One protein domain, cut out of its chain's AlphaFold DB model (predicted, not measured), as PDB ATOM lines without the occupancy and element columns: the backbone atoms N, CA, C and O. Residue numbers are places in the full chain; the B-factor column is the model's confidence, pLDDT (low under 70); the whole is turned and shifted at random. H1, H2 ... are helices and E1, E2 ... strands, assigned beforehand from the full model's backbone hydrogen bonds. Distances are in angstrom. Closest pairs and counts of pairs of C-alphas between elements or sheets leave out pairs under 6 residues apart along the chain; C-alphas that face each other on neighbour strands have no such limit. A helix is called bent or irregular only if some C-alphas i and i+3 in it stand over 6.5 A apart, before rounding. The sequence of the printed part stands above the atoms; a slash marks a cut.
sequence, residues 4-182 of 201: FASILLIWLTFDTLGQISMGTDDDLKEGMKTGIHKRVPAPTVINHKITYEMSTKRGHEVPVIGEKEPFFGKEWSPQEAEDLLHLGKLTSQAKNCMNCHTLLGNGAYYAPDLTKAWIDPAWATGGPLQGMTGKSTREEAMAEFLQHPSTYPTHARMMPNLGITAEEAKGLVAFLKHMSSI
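This is residues 4 to 182 of the 201 residues of the protein "Nitric-oxide reductase subunit C" of hydrothermal vent metagenome (UniProt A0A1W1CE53). Picture a compact body built round one helix, H7: H4 crosses it, H6 packs on its residues 166 to 173, and H3 and a long, two-stranded hairpin, E1 and E2, lie by its other end. H1 makes an arm whose residues 4 to 17 stick out from this body. The printed part has 179 residues, with seven named helices and two named strands in the order H1 H2 H3 E1 E2 H4 H5 H6 H7; the sheet, in the order E1 - E2, is antiparallel, and the class is mostly helix. The whole is compact, with a radius of gyration of the C-alphas of 17.3 A, yet elongated in outline, spanning 58 by 35 by 34 A.

Find C-alpha 4 at (309.295, 276.988, 473.645); from there H1 runs 24.4 A to residue 20. Next come H2, residues 25 to 34, 14.2 A long, and H3, residues 43 to 47, 8.7 A long. H3 is only just irregular: C-alphas 43 and 46 are 6.54 A apart. E1, residues 48 to 55, covers 19.4 A and bends by 55 degrees at residue 52; E2, residues 60 to 68, covers 24.8 A. Look for H4 at C-alpha 78, (329.867, 242.197, 481.914); it runs 24.1 A to residue 94. H5, residues 128 to 133, is 8.9 A long, and H6, residues 138 to 147, is 14.4 A long. H7, residues 166 to 181, runs 23.0 A and ends at C-alpha 181, (319.041, 242.197, 469.985).

Begin at the hub, H7, which touches H3, H4 and H6. H4 is about perpendicular to it at 78 degrees, and the C-alphas of Gly 88 and Gly 171 are their closest, 3.8 A apart. H6 touches residues 166 to 173 of H7 alone, at a steep tilt of 52 degrees, opposite ways; the closest C-alphas, of Ala 143 and Ala 169, are 4.9 A apart. H5 touches H6, with the C-alphas of Gln 130 and Ala 141 closest at 5.3 A, but is apart from H7. H3 touches residues 174 to 181 of H7 alone, and the closest C-alphas, of Ile 46 and His 178, are 6.1 A apart. H3 also touches residues 78 to 85 of H4 alone; Pro 43 and Glu 82 have the closest C-alphas, 5.3 A apart. In the hairpin of E1 and E2, look for N 49 and O 67 at 2.9 A and N 62 and O 53 at 2.8 A, within hydrogen-bond range. The closest C-alphas of E2 and H7, of Pro 63 and Ser 181, are 5.4 A apart. H2 is close to H3 but not clearly touching, with the C-alphas of Asp 25 and Thr 44 closest at 6.8 A. H1 touches no helix. In H1, H2, H4, H5, H6 and H7 every O i to N i+4 pair is within hydrogen-bond range; H3 has 0 of 1, but 2 of 2 O i to N i+3 pairs.

The C-alphas of Phe 4 and Gly 134, the two farthest apart, are 60.7 A apart. The printed part has no cut. The long links are residues 95 to 127, from H4 to H5, and residues 148 to 165, from H6 to H7. Mean pLDDT of the printed part is 93.7, and residues 153 to 154 are under 70.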
ATOM      1  N   PHE A   4     309.995 278.254 473.401       88.44
ATOM      2  CA  PHE A   4     309.295 276.988 473.645       88.44
ATOM      3  C   PHE A   4     309.784 275.840 472.746       88.44
ATOM      4  O   PHE A   4     310.035 274.742 473.237       88.44
ATOM      5  N   ALA A   5     309.977 276.092 471.447       89.88
ATOM      6  CA  ALA A   5     310.481 275.083 470.517       89.88
ATOM      7  C   ALA A   5     311.902 274.635 470.896       89.88
ATOM      8  O   ALA A   5     312.208 273.448 470.844       89.88
ATOM      9  N   SER A   6     312.750 275.566 471.344       90.31
ATOM     10  CA  SER A   6     314.100 275.240 471.813       90.31
ATOM     11  C   SER A   6     314.085 274.367 473.073       90.31
ATOM     12  O   SER A   6     314.824 273.391 473.136       90.31
ATOM     13  N   ILE A   7     313.220 274.662 474.052       92.44
ATOM     14  CA  ILE A   7     313.080 273.850 475.276       92.44
ATOM     15  C   ILE A   7     312.579 272.438 474.946       92.44
ATOM     16  O   ILE A   7     313.126 271.459 475.455       92.44
ATOM     17  N   LEU A   8     311.586 272.320 474.060       92.75
ATOM     18  CA  LEU A   8     311.066 271.024 473.625       92.75
ATOM     19  C   LEU A   8     312.149 270.177 472.940       92.75
ATOM     20  O   LEU A   8     312.270 268.992 473.230       92.75
ATOM     21  N   LEU A   9     312.962 270.779 472.067       93.00
ATOM     22  CA  LEU A   9     314.056 270.077 471.393       93.00
ATOM     23  C   LEU A   9     315.137 269.608 472.368       93.00
ATOM     24  O   LEU A   9     315.640 268.496 472.224       93.00
ATOM     25  N   ILE A  10     315.470 270.419 473.374       92.81
ATOM     26  CA  ILE A  10     316.408 270.019 474.430       92.81
ATOM     27  C   ILE A  10     315.860 268.801 475.182       92.81
ATOM     28  O   ILE A  10     316.576 267.818 475.357       92.81
ATOM     29  N   TRP A  11     314.583 268.822 475.571       93.44
ATOM     30  CA  TRP A  11     313.957 267.694 476.264       93.44
ATOM     31  C   TRP A  11     313.931 266.417 475.410       93.44
ATOM     32  O   TRP A  11     314.383 265.371 475.869       93.44
ATOM     33  N   LEU A  12     313.498 266.514 474.147       93.25
ATOM     34  CA  LEU A  12     313.506 265.387 473.202       93.25
ATOM     35  C   LEU A  12     314.914 264.836 472.963       93.25
ATOM     36  O   LEU A  12     315.077 263.636 472.750       93.25
ATOM     37  N   THR A  13     315.934 265.693 473.020       91.38
ATOM     38  CA  THR A  13     317.330 265.260 472.912       91.38
ATOM     39  C   THR A  13     317.693 264.358 474.086       91.38
ATOM     40  O   THR A  13     318.181 263.254 473.863       91.38
ATOM     41  N   PHE A  14     317.412 264.766 475.326       92.56
ATOM     42  CA  PHE A  14     317.702 263.937 476.501       92.56
ATOM     43  C   PHE A  14     316.886 262.639 476.536       92.56
ATOM     44  O   PHE A  14     317.444 261.590 476.854       92.56
ATOM     45  N   ASP A  15     315.607 262.685 476.153       90.19
ATOM     46  CA  ASP A  15     314.773 261.485 476.009       90.19
ATOM     47  C   ASP A  15     315.368 260.511 474.975       90.19
ATOM     48  O   ASP A  15     315.565 259.327 475.253       90.19
ATOM     49  N   THR A  16     315.767 261.029 473.810       88.62
ATOM     50  CA  THR A  16     316.401 260.224 472.758       88.62
ATOM     51  C   THR A  16     317.719 259.620 473.235       88.62
ATOM     52  O   THR A  16     317.944 258.431 473.018       88.62
ATOM     53  N   LEU A  17     318.571 260.394 473.921       90.19
ATOM     54  CA  LEU A  17     319.834 259.901 474.483       90.19
ATOM     55  C   LEU A  17     319.601 258.735 475.451       90.19
ATOM     56  O   LEU A  17     320.308 257.731 475.373       90.19
ATOM     57  N   GLY A  18     318.581 258.823 476.308       88.44
ATOM     58  CA  GLY A  18     318.193 257.727 477.195       88.44
ATOM     59  C   GLY A  18     317.814 256.461 476.423       88.44
ATOM     60  O   GLY A  18     318.290 255.372 476.752       88.44
ATOM     61  N   GLN A  19     317.037 256.607 475.347       85.19
ATOM     62  CA  GLN A  19     316.576 255.488 474.518       85.19
ATOM     63  C   GLN A  19     317.691 254.820 473.702       85.19
ATOM     64  O   GLN A  19     317.628 253.612 473.496       85.19
ATOM     65  N   ILE A  20     318.686 255.577 473.224       89.75
ATOM     66  CA  ILE A  20     319.786 255.039 472.395       89.75
ATOM     67  C   ILE A  20     321.031 254.663 473.206       89.75
ATOM     68  O   ILE A  20     321.960 254.069 472.661       89.75
ATOM     69  N   SER A  21     321.072 255.011 474.493       93.38
ATOM     70  CA  SER A  21     322.149 254.589 475.387       93.38
ATOM     71  C   SER A  21     322.114 253.078 475.615       93.38
ATOM     72  O   SER A  21     321.046 252.480 475.747       93.38
ATOM     73  N   MET A  22     323.292 252.461 475.703       94.50
ATOM     74  CA  MET A  22     323.410 251.047 476.049       94.50
ATOM     75  C   MET A  22     322.835 250.784 477.448       94.50
ATOM     76  O   MET A  22     322.917 251.629 478.343       94.50
ATOM     77  N   GLY A  23     322.158 249.652 477.612       94.69
ATOM     78  CA  GLY A  23     321.588 249.212 478.882       94.69
ATOM     79  C   GLY A  23     322.605 248.594 479.825       94.69
ATOM     80  O   GLY A  23     323.732 248.286 479.448       94.69
ATOM     81  N   THR A  24     322.158 248.391 481.055       95.81
ATOM     82  CA  THR A  24     322.856 247.653 482.108       95.81
ATOM     83  C   THR A  24     322.261 246.256 482.277       95.81
ATOM     84  O   THR A  24     321.159 245.968 481.803       95.81
ATOM     85  N   ASP A  25     322.967 245.374 482.979       95.12
ATOM     86  CA  ASP A  25     322.454 244.037 483.304       95.12
ATOM     87  C   ASP A  25     321.151 244.084 484.107       95.12
ATOM     88  O   ASP A  25     320.327 243.176 484.009       95.12
ATOM     89  N   ASP A  26     320.944 245.136 484.896       95.38
ATOM     90  CA  ASP A  26     319.705 245.312 485.645       95.38
ATOM     91  C   ASP A  26     318.550 245.717 484.720       95.38
ATOM     92  O   ASP A  26     317.462 245.157 484.852       95.38
ATOM     93  N   ASP A  27     318.803 246.560 483.708       94.75
ATOM     94  CA  ASP A  27     317.831 246.838 482.637       94.75
ATOM     95  C   ASP A  27     317.478 245.560 481.860       94.75
ATOM     96  O   ASP A  27     316.322 245.338 481.497       94.75
ATOM     97  N   LEU A  28     318.474 244.702 481.602       94.69
ATOM     98  CA  LEU A  28     318.276 243.430 480.909       94.69
ATOM     99  C   LEU A  28     317.391 242.486 481.734       94.69
ATOM    100  O   LEU A  28     316.392 241.981 481.220       94.69
ATOM    101  N   LYS A  29     317.714 242.293 483.020       94.31
ATOM    102  CA  LYS A  29     316.925 241.467 483.949       94.31
ATOM    103  C   LYS A  29     315.503 241.989 484.097       94.31
ATOM    104  O   LYS A  29     314.567 241.195 484.118       94.31
ATOM    105  N   GLU A  30     315.331 243.301 484.220       93.69
ATOM    106  CA  GLU A  30     314.009 243.909 484.348       93.69
ATOM    107  C   GLU A  30     313.200 243.757 483.060       93.69
ATOM    108  O   GLU A  30     312.023 243.391 483.105       93.69
ATOM    109  N   GLY A  31     313.838 243.926 481.902       91.00
ATOM    110  CA  GLY A  31     313.205 243.679 480.613       91.00
ATOM    111  C   GLY A  31     312.730 242.236 480.463       91.00
ATOM    112  O   GLY A  31     311.601 242.011 480.041       91.00
ATOM    113  N   MET A  32     313.530 241.256 480.895       90.12
ATOM    114  CA  MET A  32     313.129 239.842 480.870       90.12
ATOM    115  C   MET A  32     311.950 239.528 481.807       90.12
ATOM    116  O   MET A  32     311.179 238.615 481.525       90.12
ATOM    117  N   LYS A  33     311.779 240.273 482.907       89.94
ATOM    118  CA  LYS A  33     310.634 240.113 483.823       89.94
ATOM    119  C   LYS A  33     309.365 240.778 483.300       89.94
ATOM    120  O   LYS A  33     308.272 240.248 483.476       89.94
ATOM    121  N   THR A  34     309.505 241.964 482.714       88.50
ATOM    122  CA  THR A  34     308.376 242.829 482.332       88.50
ATOM    123  C   THR A  34     307.951 242.662 480.875       88.50
ATOM    124  O   THR A  34     306.861 243.094 480.500       88.50
ATOM    125  N   GLY A  35     308.811 242.076 480.039       83.94
ATOM    126  CA  GLY A  35     308.680 242.067 478.582       83.94
ATOM    127  C   GLY A  35     308.969 243.425 477.928       83.94
ATOM    128  O   GLY A  35     308.722 243.590 476.732       83.94
ATOM    129  N   ILE A  36     309.451 244.417 478.686       83.94
ATOM    130  CA  ILE A  36     309.779 245.760 478.193       83.94
ATOM    131  C   ILE A  36     311.289 245.958 478.292       83.94
ATOM    132  O   ILE A  36     311.820 246.354 479.325       83.94
ATOM    133  N   HIS A  37     311.990 245.689 477.198       87.75
ATOM    134  CA  HIS A  37     313.440 245.842 477.139       87.75
ATOM    135  C   HIS A  37     313.849 247.268 476.764       87.75
ATOM    136  O   HIS A  37     313.181 247.943 475.973       87.75
ATOM    137  N   LYS A  38     315.000 247.714 477.283       92.31
ATOM    138  CA  LYS A  38     315.690 248.893 476.746       92.31
ATOM    139  C   LYS A  38     316.044 248.641 475.278       92.31
ATOM    140  O   LYS A  38     316.403 247.522 474.917       92.31
ATOM    141  N   ARG A  39     315.975 249.677 474.433       94.00
ATOM    142  CA  ARG A  39     316.184 249.504 472.984       94.00
ATOM    143  C   ARG A  39     317.568 248.983 472.628       94.00
ATOM    144  O   ARG A  39     317.684 248.198 471.696       94.00
ATOM    145  N   VAL A  40     318.594 249.423 473.351       96.12
ATOM    146  CA  VAL A  40     319.955 248.897 473.235       96.12
ATOM    147  C   VAL A  40     320.246 248.098 474.506       96.12
ATOM    148  O   VAL A  40     320.459 248.707 475.558       96.12
ATOM    149  N   PRO A  41     320.220 246.756 474.457       96.62
ATOM    150  CA  PRO A  41     320.470 245.925 475.631       96.62
ATOM    151  C   PRO A  41     321.915 246.023 476.135       96.62
ATOM    152  O   PRO A  41     322.803 246.525 475.438       96.62
ATOM    153  N   ALA A  42     322.145 245.509 477.342       97.62
ATOM    154  CA  ALA A  42     323.480 245.368 477.914       97.62
ATOM    155  C   ALA A  42     324.374 244.430 477.086       97.62
ATOM    156  O   ALA A  42     323.850 243.540 476.407       97.62
ATOM    157  N   PRO A  43     325.711 244.556 477.170       98.12
ATOM    158  CA  PRO A  43     326.643 243.659 476.483       98.12
ATOM    159  C   PRO A  43     326.395 242.174 476.759       98.12
ATOM    160  O   PRO A  43     326.483 241.345 475.855       98.12
ATOM    161  N   THR A  44     326.005 241.841 477.991       98.06
ATOM    162  CA  THR A  44     325.723 240.474 478.459       98.06
ATOM    163  C   THR A  44     324.546 239.800 477.759       98.06
ATOM    164  O   THR A  44     324.382 238.588 477.888       98.06
ATOM    165  N   VAL A  45     323.772 240.524 476.943       98.12
ATOM    166  CA  VAL A  45     322.727 239.950 476.082       98.12
ATOM    167  C   VAL A  45     323.264 238.862 475.141       98.12
ATOM    168  O   VAL A  45     322.507 237.996 474.717       98.12
ATOM    169  N   ILE A  46     324.571 238.844 474.843       98.25
ATOM    170  CA  ILE A  46     325.196 237.758 474.071       98.25
ATOM    171  C   ILE A  46     325.119 236.395 474.771       98.25
ATOM    172  O   ILE A  46     325.180 235.374 474.092       98.25
ATOM    173  N   ASN A  47     324.928 236.370 476.093       98.19
ATOM    174  CA  ASN A  47     324.721 235.157 476.887       98.19
ATOM    175  C   ASN A  47     323.270 234.662 476.855       98.19
ATOM    176  O   ASN A  47     322.893 233.806 477.655       98.19
ATOM    177  N   HIS A  48     322.432 235.237 475.996       97.69
ATOM    178  CA  HIS A  48     321.029 234.890 475.868       97.69
ATOM    179  C   HIS A  48     320.700 234.510 474.435       97.69
ATOM    180  O   HIS A  48     321.303 234.999 473.470       97.69
ATOM    181  N   LYS A  49     319.696 233.651 474.302       96.12
ATOM    182  CA  LYS A  49     319.078 233.372 473.018       96.12
ATOM    183  C   LYS A  49     318.335 234.612 472.535       96.12
ATOM    184  O   LYS A  49     317.584 235.221 473.289       96.12
ATOM    185  N   ILE A  50     318.532 234.959 471.269       95.31
ATOM    186  CA  ILE A  50     317.884 236.104 470.628       95.31
ATOM    187  C   ILE A  50     317.009 235.582 469.498       95.31
ATOM    188  O   ILE A  50     317.495 234.836 468.647       95.31
ATOM    189  N   THR A  51     315.742 235.979 469.483       93.75
ATOM    190  CA  THR A  51     314.804 235.755 468.376       93.75
ATOM    191  C   THR A  51     314.204 237.088 467.930       93.75
ATOM    192  O   THR A  51     314.453 238.134 468.536       93.75
ATOM    193  N   TYR A  52     313.463 237.081 466.824       92.75
ATOM    194  CA  TYR A  52     312.785 238.261 466.297       92.75
ATOM    195  C   TYR A  52     311.374 237.860 465.899       92.75
ATOM    196  O   TYR A  52     311.192 237.032 465.016       92.75
ATOM    197  N   GLU A  53     310.384 238.376 466.618       91.62
ATOM    198  CA  GLU A  53     309.027 237.831 466.601       91.62
ATOM    199  C   GLU A  53     307.995 238.936 466.421       91.62
ATOM    200  O   GLU A  53     308.164 240.060 466.898       91.62
ATOM    201  N   MET A  54     306.895 238.621 465.737       91.25
ATOM    202  CA  MET A  54     305.808 239.569 465.517       91.25
ATOM    203  C   MET A  54     305.119 239.934 466.839       91.25
ATOM    204  O   MET A  54     304.453 239.109 467.461       91.25
ATOM    205  N   SER A  55     305.197 241.205 467.237       90.44
ATOM    206  CA  SER A  55     304.441 241.722 468.376       90.44
ATOM    207  C   SER A  55     303.072 242.214 467.918       90.44
ATOM    208  O   SER A  55     302.966 243.242 467.251       90.44
ATOM    209  N   THR A  56     301.997 241.544 468.339       89.75
ATOM    210  CA  THR A  56     300.616 241.982 468.047       89.75
ATOM    211  C   THR A  56     300.312 243.369 468.613       89.75
ATOM    212  O   THR A  56     299.629 244.163 467.972       89.75
ATOM    213  N   LYS A  57     300.872 243.696 469.786       91.25
ATOM    214  CA  LYS A  57     300.729 245.007 470.436       91.25
ATOM    215  C   LYS A  57     301.406 246.127 469.648       91.25
ATOM    216  O   LYS A  57     300.893 247.243 469.627       91.25
ATOM    217  N   ARG A  58     302.576 245.861 469.062       90.81
ATOM    218  CA  ARG A  58     303.362 246.881 468.344       90.81
ATOM    219  C   ARG A  58     303.094 246.897 466.839       90.81
ATOM    220  O   ARG A  58     303.360 247.909 466.210       90.81
ATOM    221  N   GLY A  59     302.517 245.831 466.286       91.25
ATOM    222  CA  GLY A  59     302.201 245.708 464.861       91.25
ATOM    223  C   GLY A  59     303.419 245.425 463.973       91.25
ATOM    224  O   GLY A  59     303.326 245.552 462.754       91.25
ATOM    225  N   HIS A  60     304.555 245.063 464.570       91.12
ATOM    226  CA  HIS A  60     305.807 244.764 463.878       91.12
ATOM    227  C   HIS A  60     306.671 243.786 464.678       91.12
ATOM    228  O   HIS A  60     306.391 243.490 465.842       91.12
ATOM    229  N   GLU A  61     307.727 243.289 464.040       91.69
ATOM    230  CA  GLU A  61     308.664 242.337 464.630       91.69
ATOM    231  C   GLU A  61     309.598 243.009 465.644       91.69
ATOM    232  O   GLU A  61     310.127 244.103 465.418       91.69
ATOM    233  N   VAL A  62     309.814 242.357 466.780       93.00
ATOM    234  CA  VAL A  62     310.615 242.873 467.894       93.00
ATOM    235  C   VAL A  62     311.614 241.820 468.355       93.00
ATOM    236  O   VAL A  62     311.313 240.628 468.267       93.00
ATOM    237  N   PRO A  63     312.803 242.224 468.837       93.81
ATOM    238  CA  PRO A  63     313.728 241.270 469.425       93.81
ATOM    239  C   PRO A  63     313.120 240.690 470.702       93.81
ATOM    240  O   PRO A  63     312.573 241.425 471.527       93.81
ATOM    241  N   VAL A  64     313.239 239.377 470.864       93.56
ATOM    242  CA  VAL A  64     312.867 238.662 472.084       93.56
ATOM    243  C   VAL A  64     314.134 238.048 472.664       93.56
ATOM    244  O   VAL A  64     314.902 237.379 471.968       93.56
ATOM    245  N   ILE A  65     314.379 238.343 473.940       95.81
ATOM    246  CA  ILE A  65     315.546 237.869 474.683       95.81
ATOM    247  C   ILE A  65     315.088 236.701 475.551       95.81
ATOM    248  O   ILE A  65     314.317 236.881 476.494       95.81
ATOM    249  N   GLY A  66     315.539 235.507 475.190       93.31
ATOM    250  CA  GLY A  66     315.147 234.250 475.810       93.31
ATOM    251  C   GLY A  66     316.079 233.791 476.928       93.31
ATOM    252  O   GLY A  66     316.760 234.567 477.607       93.31
ATOM    253  N   GLU A  67     316.090 232.477 477.119       94.50
ATOM    254  CA  GLU A  67     316.906 231.769 478.092       94.50
ATOM    255  C   GLU A  67     318.412 232.011 477.913       94.50
ATOM    256  O   GLU A  67     318.884 232.480 476.873       94.50
ATOM    257  N   LYS A  68     319.174 231.668 478.957       96.19
ATOM    258  CA  LYS A  68     320.633 231.697 478.897       96.19
ATOM    259  C   LYS A  68     321.141 230.720 477.838       96.19
ATOM    260  O   LYS A  68     320.790 229.543 477.847       96.19
ATOM    261  N   GLU A  69     322.024 231.215 476.989       95.19
ATOM    262  CA  GLU A  69     322.698 230.486 475.925       95.19
ATOM    263  C   GLU A  69     324.188 230.855 475.979       95.19
ATOM    264  O   GLU A  69     324.536 232.008 475.702       95.19
ATOM    265  N   PRO A  70     325.080 229.917 476.357       95.44
ATOM    266  CA  PRO A  70     326.515 230.163 476.333       95.44
ATOM    267  C   PRO A  70     326.969 230.620 474.948       95.44
ATOM    268  O   PRO A  70     326.531 230.089 473.931       95.44
ATOM    269  N   PHE A  71     327.888 231.576 474.907       97.38
ATOM    270  CA  PHE A  71     328.421 232.119 473.666       97.38
ATOM    271  C   PHE A  71     329.882 231.698 473.521       97.38
ATOM    272  O   PHE A  71     330.695 231.961 474.408       97.38
ATOM    273  N   PHE A  72     330.226 230.992 472.440       97.31
ATOM    274  CA  PHE A  72     331.526 230.315 472.302       97.31
ATOM    275  C   PHE A  72     331.855 229.424 473.515       97.31
ATOM    276  O   PHE A  72     332.960 229.459 474.061       97.31
ATOM    277  N   GLY A  73     330.864 228.651 473.973       96.19
ATOM    278  CA  GLY A  73     331.030 227.640 475.021       96.19
ATOM    279  C   GLY A  73     331.144 228.162 476.459       96.19
ATOM    280  O   GLY A  73     331.319 227.351 477.367       96.19
ATOM    281  N   LYS A  74     331.028 229.475 476.702       96.81
ATOM    282  CA  LYS A  74     331.017 230.041 478.063       96.81
ATOM    283  C   LYS A  74     329.995 231.164 478.237       96.81
ATOM    284  O   LYS A  74     329.536 231.763 477.267       96.81
ATOM    285  N   GLU A  75     329.663 231.460 479.489       97.38
ATOM    286  CA  GLU A  75     328.992 232.708 479.864       97.38
ATOM    287  C   GLU A  75     330.056 233.804 480.038       97.38
ATOM    288  O   GLU A  75     331.106 233.567 480.637       97.38
ATOM    289  N   TRP A  76     329.807 234.987 479.480       97.81
ATOM    290  CA  TRP A  76     330.716 236.134 479.513       97.81
ATOM    291  C   TRP A  76     330.325 237.085 480.639       97.81
ATOM    292  O   TRP A  76     329.157 237.463 480.750       97.81
ATOM    293  N   SER A  77     331.288 237.501 481.462       98.00
ATOM    294  CA  SER A  77     331.048 238.552 482.456       98.00
ATOM    295  C   SER A  77     330.756 239.904 481.778       98.00
ATOM    296  O   SER A  77     331.068 240.070 480.596       98.00
ATOM    297  N   PRO A  78     330.191 240.894 482.498       97.62
ATOM    298  CA  PRO A  78     329.867 242.197 481.914       97.62
ATOM    299  C   PRO A  78     331.053 242.872 481.224       97.62
ATOM    300  O   PRO A  78     330.917 243.309 480.084       97.62
ATOM    301  N   GLN A  79     332.222 242.873 481.874       97.88
ATOM    302  CA  GLN A  79     333.432 243.470 481.310       97.88
ATOM    303  C   GLN A  79     333.915 242.707 480.074       97.88
ATOM    304  O   GLN A  79     334.177 243.316 479.044       97.88
ATOM    305  N   GLU A  80     333.992 241.372 480.138       98.31
ATOM    306  CA  GLU A  80     334.461 240.588 478.989       98.31
ATOM    307  C   GLU A  80     333.508 240.712 477.790       98.31
ATOM    308  O   GLU A  80     333.957 240.724 476.645       98.31
ATOM    309  N   ALA A  81     332.195 240.790 478.035       98.38
ATOM    310  CA  ALA A  81     331.210 241.018 476.987       98.38
ATOM    311  C   ALA A  81     331.382 242.416 476.373       98.38
ATOM    312  O   ALA A  81     331.424 242.538 475.152       98.38
ATOM    313  N   GLU A  82     331.528 243.461 477.192       98.31
ATOM    314  CA  GLU A  82     331.776 244.825 476.714       98.31
ATOM    315  C   GLU A  82     333.042 244.908 475.852       98.31
ATOM    316  O   GLU A  82     332.987 245.417 474.729       98.31
ATOM    317  N   ASP A  83     334.149 244.331 476.322       98.56
ATOM    318  CA  ASP A  83     335.424 244.304 475.601       98.56
ATOM    319  C   ASP A  83     335.290 243.573 474.256       98.56
ATOM    320  O   ASP A  83     335.798 244.034 473.228       98.56
ATOM    321  N   LEU A  84     334.556 242.457 474.233       98.38
ATOM    322  CA  LEU A  84     334.339 241.672 473.022       98.38
ATOM    323  C   LEU A  84     333.476 242.420 471.993       98.38
ATOM    324  O   LEU A  84     333.789 242.420 470.798       98.38
ATOM    325  N   LEU A  85     332.416 243.092 472.447       98.19
ATOM    326  CA  LEU A  85     331.564 243.938 471.606       98.19
ATOM    327  C   LEU A  85     332.347 245.133 471.059       98.19
ATOM    328  O   LEU A  85     332.201 245.485 469.886       98.19
ATOM    329  N   HIS A  86     333.191 245.745 471.890       98.50
ATOM    330  CA  HIS A  86     334.050 246.851 471.496       98.50
ATOM    331  C   HIS A  86     335.043 246.423 470.410       98.50
ATOM    332  O   HIS A  86     335.130 247.092 469.375       98.50
ATOM    333  N   LEU A  87     335.709 245.276 470.582       98.75
ATOM    334  CA  LEU A  87     336.593 244.698 469.568       98.75
ATOM    335  C   LEU A  87     335.847 244.441 468.255       98.75
ATOM    336  O   LEU A  87     336.331 244.821 467.189       98.75
ATOM    337  N   GLY A  88     334.652 243.849 468.313       98.62
ATOM    338  CA  GLY A  88     333.826 243.606 467.130       98.62
ATOM    339  C   GLY A  88     333.439 244.880 466.393       98.62
ATOM    340  O   GLY A  88     333.598 244.975 465.174       98.62
ATOM    341  N   LYS A  89     332.996 245.900 467.132       98.38
ATOM    342  CA  LYS A  89     332.659 247.210 466.574       98.38
ATOM    343  C   LYS A  89     333.869 247.855 465.898       98.38
ATOM    344  O   LYS A  89     333.758 248.245 464.735       98.38
ATOM    345  N   LEU A  90     335.018 247.929 466.573       98.50
ATOM    346  CA  LEU A  90     336.251 248.475 465.992       98.50
ATOM    347  C   LEU A  90     336.691 247.691 464.756       98.50
ATOM    348  O   LEU A  90     337.039 248.295 463.746       98.50
ATOM    349  N   THR A  91     336.604 246.362 464.798       98.56
ATOM    350  CA  THR A  91     336.930 245.506 463.652       98.56
ATOM    351  C   THR A  91     336.018 245.819 462.469       98.56
ATOM    352  O   THR A  91     336.507 246.036 461.364       98.56
ATOM    353  N   SER A  92     334.698 245.918 462.677       98.06
ATOM    354  CA  SER A  92     333.751 246.219 461.591       98.06
ATOM    355  C   SER A  92     334.048 247.554 460.896       98.06
ATOM    356  O   SER A  92     333.913 247.678 459.676       98.06
ATOM    357  N   GLN A  93     334.510 248.539 461.670       97.88
ATOM    358  CA  GLN A  93     334.907 249.853 461.179       97.88
ATOM    359  C   GLN A  93     336.255 249.785 460.452       97.88
ATOM    360  O   GLN A  93     336.365 250.253 459.321       97.88
ATOM    361  N   ALA A  94     337.263 249.149 461.056       98.06
ATOM    362  CA  ALA A  94     338.611 249.028 460.501       98.06
ATOM    363  C   ALA A  94     338.648 248.218 459.197       98.06
ATOM    364  O   ALA A  94     339.410 248.533 458.286       98.06
ATOM    365  N   LYS A  95     337.801 247.188 459.088       97.50
ATOM    366  CA  LYS A  95     337.659 246.346 457.892       97.50
ATOM    367  C   LYS A  95     336.617 246.891 456.900       97.50
ATOM    368  O   LYS A  95     336.352 246.257 455.883       97.50
ATOM    369  N   ASN A  96     336.061 248.077 457.170       96.56
ATOM    370  CA  ASN A  96     335.167 248.835 456.290       96.56
ATOM    371  C   ASN A  96     333.915 248.060 455.830       96.56
ATOM    372  O   ASN A  96     333.491 248.165 454.675       96.56
ATOM    373  N   CYS A  97     333.303 247.280 456.727       97.19
ATOM    374  CA  CYS A  97     332.172 246.406 456.393       97.19
ATOM    375  C   CYS A  97     330.984 247.178 455.788       97.19
ATOM    376  O   CYS A  97     330.348 246.703 454.847       97.19
ATOM    377  N   MET A  98     330.724 248.395 456.280       97.19
ATOM    378  CA  MET A  98     329.628 249.254 455.806       97.19
ATOM    379  C   MET A  98     329.799 249.766 454.368       97.19
ATOM    380  O   MET A  98     328.852 250.297 453.800       97.19
ATOM    381  N   ASN A  99     330.976 249.621 453.753       96.75
ATOM    382  CA  ASN A  99     331.173 249.999 452.351       96.75
ATOM    383  C   ASN A  99     330.674 248.926 451.368       96.75
ATOM    384  O   ASN A  99     330.631 249.166 450.163       96.75
ATOM    385  N   CYS A 100     330.262 247.764 451.884       96.75
ATOM    386  CA  CYS A 100     329.545 246.739 451.127       96.75
ATOM    387  C   CYS A 100     328.155 246.454 451.706       96.75
ATOM    388  O   CYS A 100     327.218 246.261 450.938       96.75
ATOM    389  N   HIS A 101     328.039 246.427 453.032       97.69
ATOM    390  CA  HIS A 101     326.825 246.066 453.756       97.69
ATOM    391  C   HIS A 101     326.120 247.286 454.341       97.69
ATOM    392  O   HIS A 101     326.735 248.332 454.555       97.69
ATOM    393  N   THR A 102     324.861 247.106 454.729       97.75
ATOM    394  CA  THR A 102     324.188 248.018 455.652       97.75
ATOM    395  C   THR A 102     324.212 247.493 457.091       97.75
ATOM    396  O   THR A 102     324.158 246.291 457.344       97.75
ATOM    397  N   LEU A 103     324.286 248.416 458.050       95.88
ATOM    398  CA  LEU A 103     324.027 248.207 459.474       95.88
ATOM    399  C   LEU A 103     322.946 249.205 459.890       95.88
ATOM    400  O   LEU A 103     323.092 250.409 459.679       95.88
ATOM    401  N   LEU A 104     321.845 248.717 460.456       94.56
ATOM    402  CA  LEU A 104     320.632 249.504 460.709       94.56
ATOM    403  C   LEU A 104     320.124 250.203 459.435       94.56
ATOM    404  O   LEU A 104     319.694 251.352 459.496       94.56
ATOM    405  N   GLY A 105     320.261 249.566 458.264       94.56
ATOM    406  CA  GLY A 105     319.900 250.158 456.972       94.56
ATOM    407  C   GLY A 105     320.834 251.267 456.466       94.56
ATOM    408  O   GLY A 105     320.561 251.854 455.420       94.56
ATOM    409  N   ASN A 106     321.937 251.555 457.166       96.50
ATOM    410  CA  ASN A 106     322.929 252.558 456.774       96.50
ATOM    411  C   ASN A 106     324.202 251.880 456.262       96.50
ATOM    412  O   ASN A 106     324.707 250.965 456.906       96.50
ATOM    413  N   GLY A 107     324.750 252.342 455.140       96.81
ATOM    414  CA  GLY A 107     325.951 251.774 454.525       96.81
ATOM    415  C   GLY A 107     325.808 251.682 453.011       96.81
ATOM    416  O   GLY A 107     325.172 252.539 452.397       96.81
ATOM    417  N   ALA A 108     326.391 250.647 452.419       96.44
ATOM    418  CA  ALA A 108     326.308 250.363 450.994       96.44
ATOM    419  C   ALA A 108     325.360 249.194 450.703       96.44
ATOM    420  O   ALA A 108     325.079 248.364 451.560       96.44
ATOM    421  N   TYR A 109     324.906 249.116 449.453       94.25
ATOM    422  CA  TYR A 109     323.889 248.159 449.000       94.25
ATOM    423  C   TYR A 109     324.475 247.038 448.130       94.25
ATOM    424  O   TYR A 109     323.803 246.500 447.249       94.25
ATOM    425  N   TYR A 110     325.761 246.727 448.314       93.75
ATOM    426  CA  TYR A 110     326.428 245.677 447.546       93.75
ATOM    427  C   TYR A 110     326.156 244.288 448.133       93.75
ATOM    428  O   TYR A 110     326.033 243.319 447.387       93.75
ATOM    429  N   ALA A 111     326.028 244.174 449.449       93.31
ATOM    430  CA  ALA A 111     325.836 242.921 450.164       93.31
ATOM    431  C   ALA A 111     324.698 243.039 451.204       93.31
ATOM    432  O   ALA A 111     324.273 244.160 451.497       93.31
ATOM    433  N   PRO A 112     324.192 241.913 451.752       92.12
ATOM    434  CA  PRO A 112     323.016 241.910 452.627       92.12
ATOM    435  C   PRO A 112     323.157 242.777 453.884       92.12
ATOM    436  O   PRO A 112     324.266 242.998 454.379       92.12
ATOM    437  N   ASP A 113     322.024 243.229 454.428       95.44
ATOM    438  CA  ASP A 113     321.974 243.972 455.689       95.44
ATOM    439  C   ASP A 113     322.396 243.089 456.874       95.44
ATOM    440  O   ASP A 113     321.930 241.963 457.038       95.44
ATOM    441  N   LEU A 114     323.277 243.616 457.723       96.75
ATOM    442  CA  LEU A 114     323.865 242.876 458.837       96.75
ATOM    443  C   LEU A 114     323.147 243.103 460.175       96.75
ATOM    444  O   LEU A 114     323.555 242.534 461.187       96.75
ATOM    445  N   THR A 115     322.075 243.901 460.214       96.00
ATOM    446  CA  THR A 115     321.374 244.280 461.457       96.00
ATOM    447  C   THR A 115     320.877 243.076 462.231       96.00
ATOM    448  O   THR A 115     320.962 243.066 463.454       96.00
ATOM    449  N   LYS A 116     320.343 242.081 461.517       96.12
ATOM    450  CA  LYS A 116     319.809 240.841 462.086       96.12
ATOM    451  C   LYS A 116     320.612 239.607 461.655       96.12
ATOM    452  O   LYS A 116     320.118 238.490 461.753       96.12
ATOM    453  N   ALA A 117     321.868 239.779 461.227       95.69
ATOM    454  CA  ALA A 117     322.679 238.689 460.674       95.69
ATOM    455  C   ALA A 117     322.813 237.484 461.620       95.69
ATOM    456  O   ALA A 117     322.755 236.350 461.165       95.69
ATOM    457  N   TRP A 118     322.936 237.703 462.937       96.31
ATOM    458  CA  TRP A 118     323.035 236.597 463.906       96.31
ATOM    459  C   TRP A 118     321.814 235.660 463.905       96.31
ATOM    460  O   TRP A 118     321.932 234.500 464.291       96.31
ATOM    461  N   ILE A 119     320.637 236.144 463.517       94.88
ATOM    462  CA  ILE A 119     319.392 235.361 463.504       94.88
ATOM    463  C   ILE A 119     318.924 235.024 462.088       94.88
ATOM    464  O   ILE A 119     317.797 234.571 461.916       94.88
ATOM    465  N   ASP A 120     319.777 235.217 461.082       92.69
ATOM    466  CA  ASP A 120     319.480 234.787 459.720       92.69
ATOM    467  C   ASP A 120     319.379 233.244 459.675       92.69
ATOM    468  O   ASP A 120     320.297 232.560 460.156       92.69
ATOM    469  N   PRO A 121     318.293 232.676 459.111       90.12
ATOM    470  CA  PRO A 121     318.124 231.231 458.958       90.12
ATOM    471  C   PRO A 121     319.296 230.531 458.258       90.12
ATOM    472  O   PRO A 121     319.541 229.351 458.506       90.12
ATOM    473  N   ALA A 122     320.067 231.245 457.434       89.31
ATOM    474  CA  ALA A 122     321.262 230.720 456.789       89.31
ATOM    475  C   ALA A 122     322.315 230.208 457.794       89.31
ATOM    476  O   ALA A 122     323.026 229.246 457.493       89.31
ATOM    477  N   TRP A 123     322.374 230.806 458.990       91.69
ATOM    478  CA  TRP A 123     323.255 230.417 460.098       91.69
ATOM    479  C   TRP A 123     322.578 229.531 461.153       91.69
ATOM    480  O   TRP A 123     323.188 229.203 462.176       91.69
ATOM    481  N   ALA A 124     321.298 229.192 460.981       88.25
ATOM    482  CA  ALA A 124     320.599 228.299 461.898       88.25
ATOM    483  C   ALA A 124     321.145 226.865 461.809       88.25
ATOM    484  O   ALA A 124     321.871 226.518 460.878       88.25
ATOM    485  N   THR A 125     320.788 226.028 462.787       86.19
ATOM    486  CA  THR A 125     321.172 224.613 462.784       86.19
ATOM    487  C   THR A 125     320.663 223.929 461.518       86.19
ATOM    488  O   THR A 125     319.458 223.907 461.275       86.19
ATOM    489  N   GLY A 126     321.571 223.372 460.714       84.50
ATOM    490  CA  GLY A 126     321.237 222.768 459.418       84.50
ATOM    491  C   GLY A 126     321.015 223.776 458.282       84.50
ATOM    492  O   GLY A 126     320.669 223.374 457.173       84.50
ATOM    493  N   GLY A 127     321.228 225.069 458.537       88.06
ATOM    494  CA  GLY A 127     321.213 226.118 457.526       88.06
ATOM    495  C   GLY A 127     322.396 226.000 456.554       88.06
ATOM    496  O   GLY A 127     323.444 225.440 456.902       88.06
ATOM    497  N   PRO A 128     322.260 226.534 455.326       89.31
ATOM    498  CA  PRO A 128     323.262 226.383 454.273       89.31
ATOM    499  C   PRO A 128     324.646 226.909 454.670       89.31
ATOM    500  O   PRO A 128     325.637 226.234 454.403       89.31
ATOM    501  N   LEU A 129     324.742 228.062 455.343       88.50
ATOM    502  CA  LEU A 129     326.042 228.642 455.696       88.50
ATOM    503  C   LEU A 129     326.722 227.879 456.832       88.50
ATOM    504  O   LEU A 129     327.930 227.668 456.768       88.50
ATOM    505  N   GLN A 130     325.964 227.396 457.823       90.50
ATOM    506  CA  GLN A 130     326.529 226.531 458.861       90.50
ATOM    507  C   GLN A 130     327.072 225.224 458.261       90.50
ATOM    508  O   GLN A 130     328.188 224.806 458.578       90.50
ATOM    509  N   GLY A 131     326.305 224.599 457.362       87.94
ATOM    510  CA  GLY A 131     326.728 223.386 456.664       87.94
ATOM    511  C   GLY A 131     327.989 223.603 455.824       87.94
ATOM    512  O   GLY A 131     328.893 222.770 455.850       87.94
ATOM    513  N   MET A 132     328.088 224.743 455.132       89.38
ATOM    514  CA  MET A 132     329.253 225.096 454.316       89.38
ATOM    515  C   MET A 132     330.541 225.242 455.132       89.38
ATOM    516  O   MET A 132     331.592 224.796 454.680       89.38
ATOM    517  N   THR A 133     330.483 225.835 456.327       92.38
ATOM    518  CA  THR A 133     331.675 226.014 457.172       92.38
ATOM    519  C   THR A 133     332.061 224.754 457.946       92.38
ATOM    520  O   THR A 133     333.146 224.700 458.523       92.38
ATOM    521  N   GLY A 134     331.184 223.745 458.003       90.94
ATOM    522  CA  GLY A 134     331.429 222.486 458.713       90.94
ATOM    523  C   GLY A 134     331.576 222.637 460.234       90.94
ATOM    524  O   GLY A 134     332.134 221.756 460.885       90.94
ATOM    525  N   LYS A 135     331.112 223.757 460.803       94.38
ATOM    526  CA  LYS A 135     331.163 224.027 462.249       94.38
ATOM    527  C   LYS A 135     329.865 223.594 462.915       94.38
ATOM    528  O   LYS A 135     328.799 223.650 462.309       94.38
ATOM    529  N   SER A 136     329.959 223.165 464.170       91.69
ATOM    530  CA  SER A 136     328.823 222.617 464.918       91.69
ATOM    531  C   SER A 136     327.924 223.698 465.513       91.69
ATOM    532  O   SER A 136     326.726 223.467 465.678       91.69
ATOM    533  N   THR A 137     328.471 224.878 465.810       94.50
ATOM    534  CA  THR A 137     327.718 225.998 466.384       94.50
ATOM    535  C   THR A 137     327.605 227.166 465.413       94.50
ATOM    536  O   THR A 137     328.370 227.292 464.452       94.50
ATOM    537  N   ARG A 138     326.608 228.023 465.647       95.50
ATOM    538  CA  ARG A 138     326.367 229.216 464.829       95.50
ATOM    539  C   ARG A 138     327.545 230.178 464.912       95.50
ATOM    540  O   ARG A 138     328.006 230.694 463.898       95.50
ATOM    541  N   GLU A 139     328.019 230.429 466.124       96.81
ATOM    542  CA  GLU A 139     329.077 231.391 466.382       96.81
ATOM    543  C   GLU A 139     330.411 230.972 465.758       96.81
ATOM    544  O   GLU A 139     331.103 231.809 465.178       96.81
ATOM    545  N   GLU A 140     330.730 229.677 465.780       96.69
ATOM    546  CA  GLU A 140     331.909 229.144 465.103       96.69
ATOM    547  C   GLU A 140     331.764 229.199 463.583       96.69
ATOM    548  O   GLU A 140     332.722 229.556 462.902       96.69
ATOM    549  N   ALA A 141     330.576 228.898 463.043       96.44
ATOM    550  CA  ALA A 141     330.313 228.994 461.610       96.44
ATOM    551  C   ALA A 141     330.497 230.426 461.090       96.44
ATOM    552  O   ALA A 141     331.227 230.655 460.127       96.44
ATOM    553  N   MET A 142     329.901 231.412 461.765       97.25
ATOM    554  CA  MET A 142     330.073 232.817 461.394       97.25
ATOM    555  C   MET A 142     331.541 233.252 461.506       97.25
ATOM    556  O   MET A 142     332.050 233.928 460.611       97.25
ATOM    557  N   ALA A 143     332.246 232.850 462.568       97.75
ATOM    558  CA  ALA A 143     333.655 233.192 462.746       97.75
ATOM    559  C   ALA A 143     334.565 232.546 461.685       97.75
ATOM    560  O   ALA A 143     335.516 233.181 461.232       97.75
ATOM    561  N   GLU A 144     334.283 231.310 461.270       97.06
ATOM    562  CA  GLU A 144     334.991 230.621 460.184       97.06
ATOM    563  C   GLU A 144     334.781 231.341 458.847       97.06
ATOM    564  O   GLU A 144     335.746 231.646 458.144       97.06
ATOM    565  N   PHE A 145     333.531 231.685 458.524       95.62
ATOM    566  CA  PHE A 145     333.209 232.424 457.306       95.62
ATOM    567  C   PHE A 145     333.924 233.778 457.250       95.62
ATOM    568  O   PHE A 145     334.483 234.131 456.216       95.62
ATOM    569  N   LEU A 146     333.952 234.528 458.356       96.31
ATOM    570  CA  LEU A 146     334.618 235.833 458.416       96.31
ATOM    571  C   LEU A 146     336.136 235.741 458.194       96.31
ATOM    572  O   LEU A 146     336.719 236.648 457.601       96.31
ATOM    573  N   GLN A 147     336.775 234.660 458.645       96.75
ATOM    574  CA  GLN A 147     338.209 234.423 458.434       96.75
ATOM    575  C   GLN A 147     338.514 233.945 457.007       96.75
ATOM    576  O   GLN A 147     339.574 234.252 456.453       96.75
ATOM    577  N   HIS A 148     337.578 233.221 456.388       94.38
ATOM    578  CA  HIS A 148     337.771 232.569 455.094       94.38
ATOM    579  C   HIS A 148     336.629 232.834 454.092       94.38
ATOM    580  O   HIS A 148     336.118 231.893 453.483       94.38
ATOM    581  N   PRO A 149     336.244 234.100 453.830       91.00
ATOM    582  CA  PRO A 149     335.035 234.401 453.055       91.00
ATOM    583  C   PRO A 149     335.131 233.937 451.595       91.00
ATOM    584  O   PRO A 149     334.151 233.468 451.019       91.00
ATOM    585  N   SER A 150     336.326 233.993 450.996       83.38
ATOM    586  CA  SER A 150     336.560 233.560 449.611       83.38
ATOM    587  C   SER A 150     336.425 232.047 449.397       83.38
ATOM    588  O   SER A 150     336.289 231.613 448.257       83.38
ATOM    589  N   THR A 151     336.479 231.244 450.465       83.62
ATOM    590  CA  THR A 151     336.340 229.776 450.407       83.62
ATOM    591  C   THR A 151     334.881 229.351 450.222       83.62
ATOM    592  O   THR A 151     334.608 228.235 449.787       83.62
ATOM    593  N   TYR A 152     333.940 230.255 450.503       78.31
ATOM    594  CA  TYR A 152     332.507 229.983 450.567       78.31
ATOM    595  C   TYR A 152     331.714 230.864 449.585       78.31
ATOM    596  O   TYR A 152     330.848 231.629 450.015       78.31
ATOM    597  N   PRO A 153     331.991 230.814 448.267       68.44
ATOM    598  CA  PRO A 153     331.289 231.652 447.306       68.44
ATOM    599  C   PRO A 153     329.822 231.221 447.204       68.44
ATOM    600  O   PRO A 153     329.500 230.176 446.647       68.44
ATOM    601  N   THR A 154     328.923 232.042 447.739       66.62
ATOM    602  CA  THR A 154     327.472 231.819 447.654       66.62
ATOM    603  C   THR A 154     326.847 232.493 446.438       66.62
ATOM    604  O   THR A 154     325.813 232.043 445.946       66.62
ATOM    605  N   HIS A 155     327.482 233.549 445.915       71.75
ATOM    606  CA  HIS A 155     326.964 234.380 444.829       71.75
ATOM    607  C   HIS A 155     328.081 234.934 443.933       71.75
ATOM    608  O   HIS A 155     329.266 234.832 444.239       71.75
ATOM    609  N   ALA A 156     327.688 235.591 442.835       79.81
ATOM    610  CA  ALA A 156     328.611 236.335 441.971       79.81
ATOM    611  C   ALA A 156     329.295 237.510 442.699       79.81
ATOM    612  O   ALA A 156     330.381 237.938 442.311       79.81
ATOM    613  N   ARG A 157     328.658 238.039 443.753       85.44
ATOM    614  CA  ARG A 157     329.241 239.057 444.629       85.44
ATOM    615  C   ARG A 157     330.092 238.375 445.691       85.44
ATOM    616  O   ARG A 157     329.591 237.536 446.434       85.44
ATOM    617  N   MET A 158     331.360 238.762 445.769       87.06
ATOM    618  CA  MET A 158     332.310 238.184 446.713       87.06
ATOM    619  C   MET A 158     332.635 239.139 447.859       87.06
ATOM    620  O   MET A 158     332.878 240.326 447.634       87.06
ATOM    621  N   MET A 159     332.701 238.592 449.072       91.94
ATOM    622  CA  MET A 159     333.364 239.240 450.200       91.94
ATOM    623  C   MET A 159     334.876 238.964 450.097       91.94
ATOM    624  O   MET A 159     335.270 237.800 450.003       91.94
ATOM    625  N   PRO A 160     335.738 239.997 450.071       90.75
ATOM    626  CA  PRO A 160     337.183 239.804 450.010       90.75
ATOM    627  C   PRO A 160     337.717 239.221 451.322       90.75
ATOM    628  O   PRO A 160     337.124 239.399 452.385       90.75
ATOM    629  N   ASN A 161     338.887 238.583 451.271       93.12
ATOM    630  CA  ASN A 161     339.617 238.247 452.487       93.12
ATOM    631  C   ASN A 161     340.248 239.523 453.072       93.12
ATOM    632  O   ASN A 161     341.143 240.113 452.470       93.12
ATOM    633  N   LEU A 162     339.765 239.940 454.242       94.94
ATOM    634  CA  LEU A 162     340.176 241.168 454.933       94.94
ATOM    635  C   LEU A 162     341.253 240.918 456.008       94.94
ATOM    636  O   LEU A 162     341.560 241.814 456.804       94.94
ATOM    637  N   GLY A 163     341.801 239.698 456.069       95.94
ATOM    638  CA  GLY A 163     342.757 239.283 457.096       95.94
ATOM    639  C   GLY A 163     342.174 239.430 458.501       95.94
ATOM    640  O   GLY A 163     342.816 240.021 459.366       95.94
ATOM    641  N   ILE A 164     340.919 239.009 458.682       97.94
ATOM    642  CA  ILE A 164     340.251 239.004 459.986       97.94
ATOM    643  C   ILE A 164     340.870 237.877 460.815       97.94
ATOM    644  O   ILE A 164     340.923 236.736 460.362       97.94
ATOM    645  N   THR A 165     341.361 238.196 462.009       98.38
ATOM    646  CA  THR A 165     341.916 237.199 462.937       98.38
ATOM    647  C   THR A 165     340.810 236.440 463.676       98.38
ATOM    648  O   THR A 165     339.659 236.872 463.709       98.38
ATOM    649  N   ALA A 166     341.147 235.328 464.332       98.25
ATOM    650  CA  ALA A 166     340.182 234.569 465.131       98.25
ATOM    651  C   ALA A 166     339.563 235.391 466.285       98.25
ATOM    652  O   ALA A 166     338.381 235.236 466.596       98.25
ATOM    653  N   GLU A 167     340.340 236.279 466.914       98.25
ATOM    654  CA  GLU A 167     339.854 237.157 467.989       98.25
ATOM    655  C   GLU A 167     338.922 238.244 467.446       98.25
ATOM    656  O   GLU A 167     337.824 238.441 467.971       98.25
ATOM    657  N   GLU A 168     339.316 238.888 466.347       98.69
ATOM    658  CA  GLU A 168     338.490 239.861 465.626       98.69
ATOM    659  C   GLU A 168     337.175 239.231 465.142       98.69
ATOM    660  O   GLU A 168     336.110 239.826 465.300       98.69
ATOM    661  N   ALA A 169     337.223 238.009 464.601       98.62
ATOM    662  CA  ALA A 169     336.044 237.267 464.163       98.62
ATOM    663  C   ALA A 169     335.091 236.988 465.330       98.62
ATOM    664  O   ALA A 169     333.894 237.243 465.221       98.62
ATOM    665  N   LYS A 170     335.612 236.535 466.477       98.69
ATOM    666  CA  LYS A 170     334.813 236.332 467.695       98.69
ATOM    667  C   LYS A 170     334.139 237.629 468.148       98.69
ATOM    668  O   LYS A 170     332.944 237.623 468.443       98.69
ATOM    669  N   GLY A 171     334.886 238.734 468.152       98.75
ATOM    670  CA  GLY A 171     334.365 240.067 468.449       98.75
ATOM    671  C   GLY A 171     333.260 240.483 467.482       98.75
ATOM    672  O   GLY A 171     332.191 240.911 467.910       98.75
ATOM    673  N   LEU A 172     333.475 240.311 466.174       98.69
ATOM    674  CA  LEU A 172     332.486 240.617 465.136       98.69
ATOM    675  C   LEU A 172     331.195 239.826 465.332       98.69
ATOM    676  O   LEU A 172     330.118 240.412 465.276       98.69
ATOM    677  N   VAL A 173     331.278 238.522 465.599       98.62
ATOM    678  CA  VAL A 173     330.089 237.697 465.855       98.62
ATOM    679  C   VAL A 173     329.364 238.164 467.120       98.62
ATOM    680  O   VAL A 173     328.139 238.251 467.110       98.62
ATOM    681  N   ALA A 174     330.091 238.535 468.181       98.75
ATOM    682  CA  ALA A 174     329.495 239.085 469.403       98.75
ATOM    683  C   ALA A 174     328.760 240.401 469.130       98.75
ATOM    684  O   ALA A 174     327.621 240.592 469.557       98.75
ATOM    685  N   PHE A 175     329.396 241.285 468.362       98.69
ATOM    686  CA  PHE A 175     328.815 242.544 467.920       98.69
ATOM    687  C   PHE A 175     327.563 242.311 467.067       98.69
ATOM    688  O   PHE A 175     326.537 242.923 467.333       98.69
ATOM    689  N   LEU A 176     327.586 241.384 466.105       98.50
ATOM    690  CA  LEU A 176     326.416 241.042 465.288       98.50
ATOM    691  C   LEU A 176     325.290 240.399 466.115       98.50
ATOM    692  O   LEU A 176     324.120 240.686 465.872       98.50
ATOM    693  N   LYS A 177     325.618 239.576 467.122       98.38
ATOM    694  CA  LYS A 177     324.636 239.034 468.078       98.38
ATOM    695  C   LYS A 177     323.979 240.149 468.894       98.38
ATOM    696  O   LYS A 177     322.756 240.157 469.027       98.38
ATOM    697  N   HIS A 178     324.761 241.117 469.379       98.19
ATOM    698  CA  HIS A 178     324.248 242.308 470.070       98.19
ATOM    699  C   HIS A 178     323.401 243.194 469.146       98.19
ATOM    700  O   HIS A 178     322.291 243.563 469.506       98.19
ATOM    701  N   MET A 179     323.844 243.451 467.915       97.31
ATOM    702  CA  MET A 179     323.067 244.197 466.914       97.31
ATOM    703  C   MET A 179     321.697 243.554 466.653       97.31
ATOM    704  O   MET A 179     320.674 244.246 466.593       97.31
ATOM    705  N   SER A 180     321.647 242.221 466.593       97.06
ATOM    706  CA  SER A 180     320.395 241.482 466.437       97.06
ATOM    707  C   SER A 180     319.426 241.640 467.608       97.06
ATOM    708  O   SER A 180     318.219 241.512 467.395       97.06
ATOM    709  N   SER A 181     319.897 241.975 468.812       96.94
ATOM    710  CA  SER A 181     319.041 242.197 469.985       96.94
ATOM    711  C   SER A 181     318.549 243.641 470.133       96.94
ATOM    712  O   SER A 181     317.640 243.890 470.924       96.94
ATOM    713  N   ILE A 182     319.078 244.587 469.347       96.88
ATOM    714  CA  ILE A 182     318.631 245.985 469.372       96.88
ATOM    715  C   ILE A 182     317.194 246.095 468.845       96.88
ATOM    716  O   ILE A 182     316.853 245.578 467.774       96.88
TER     717      ILE A 182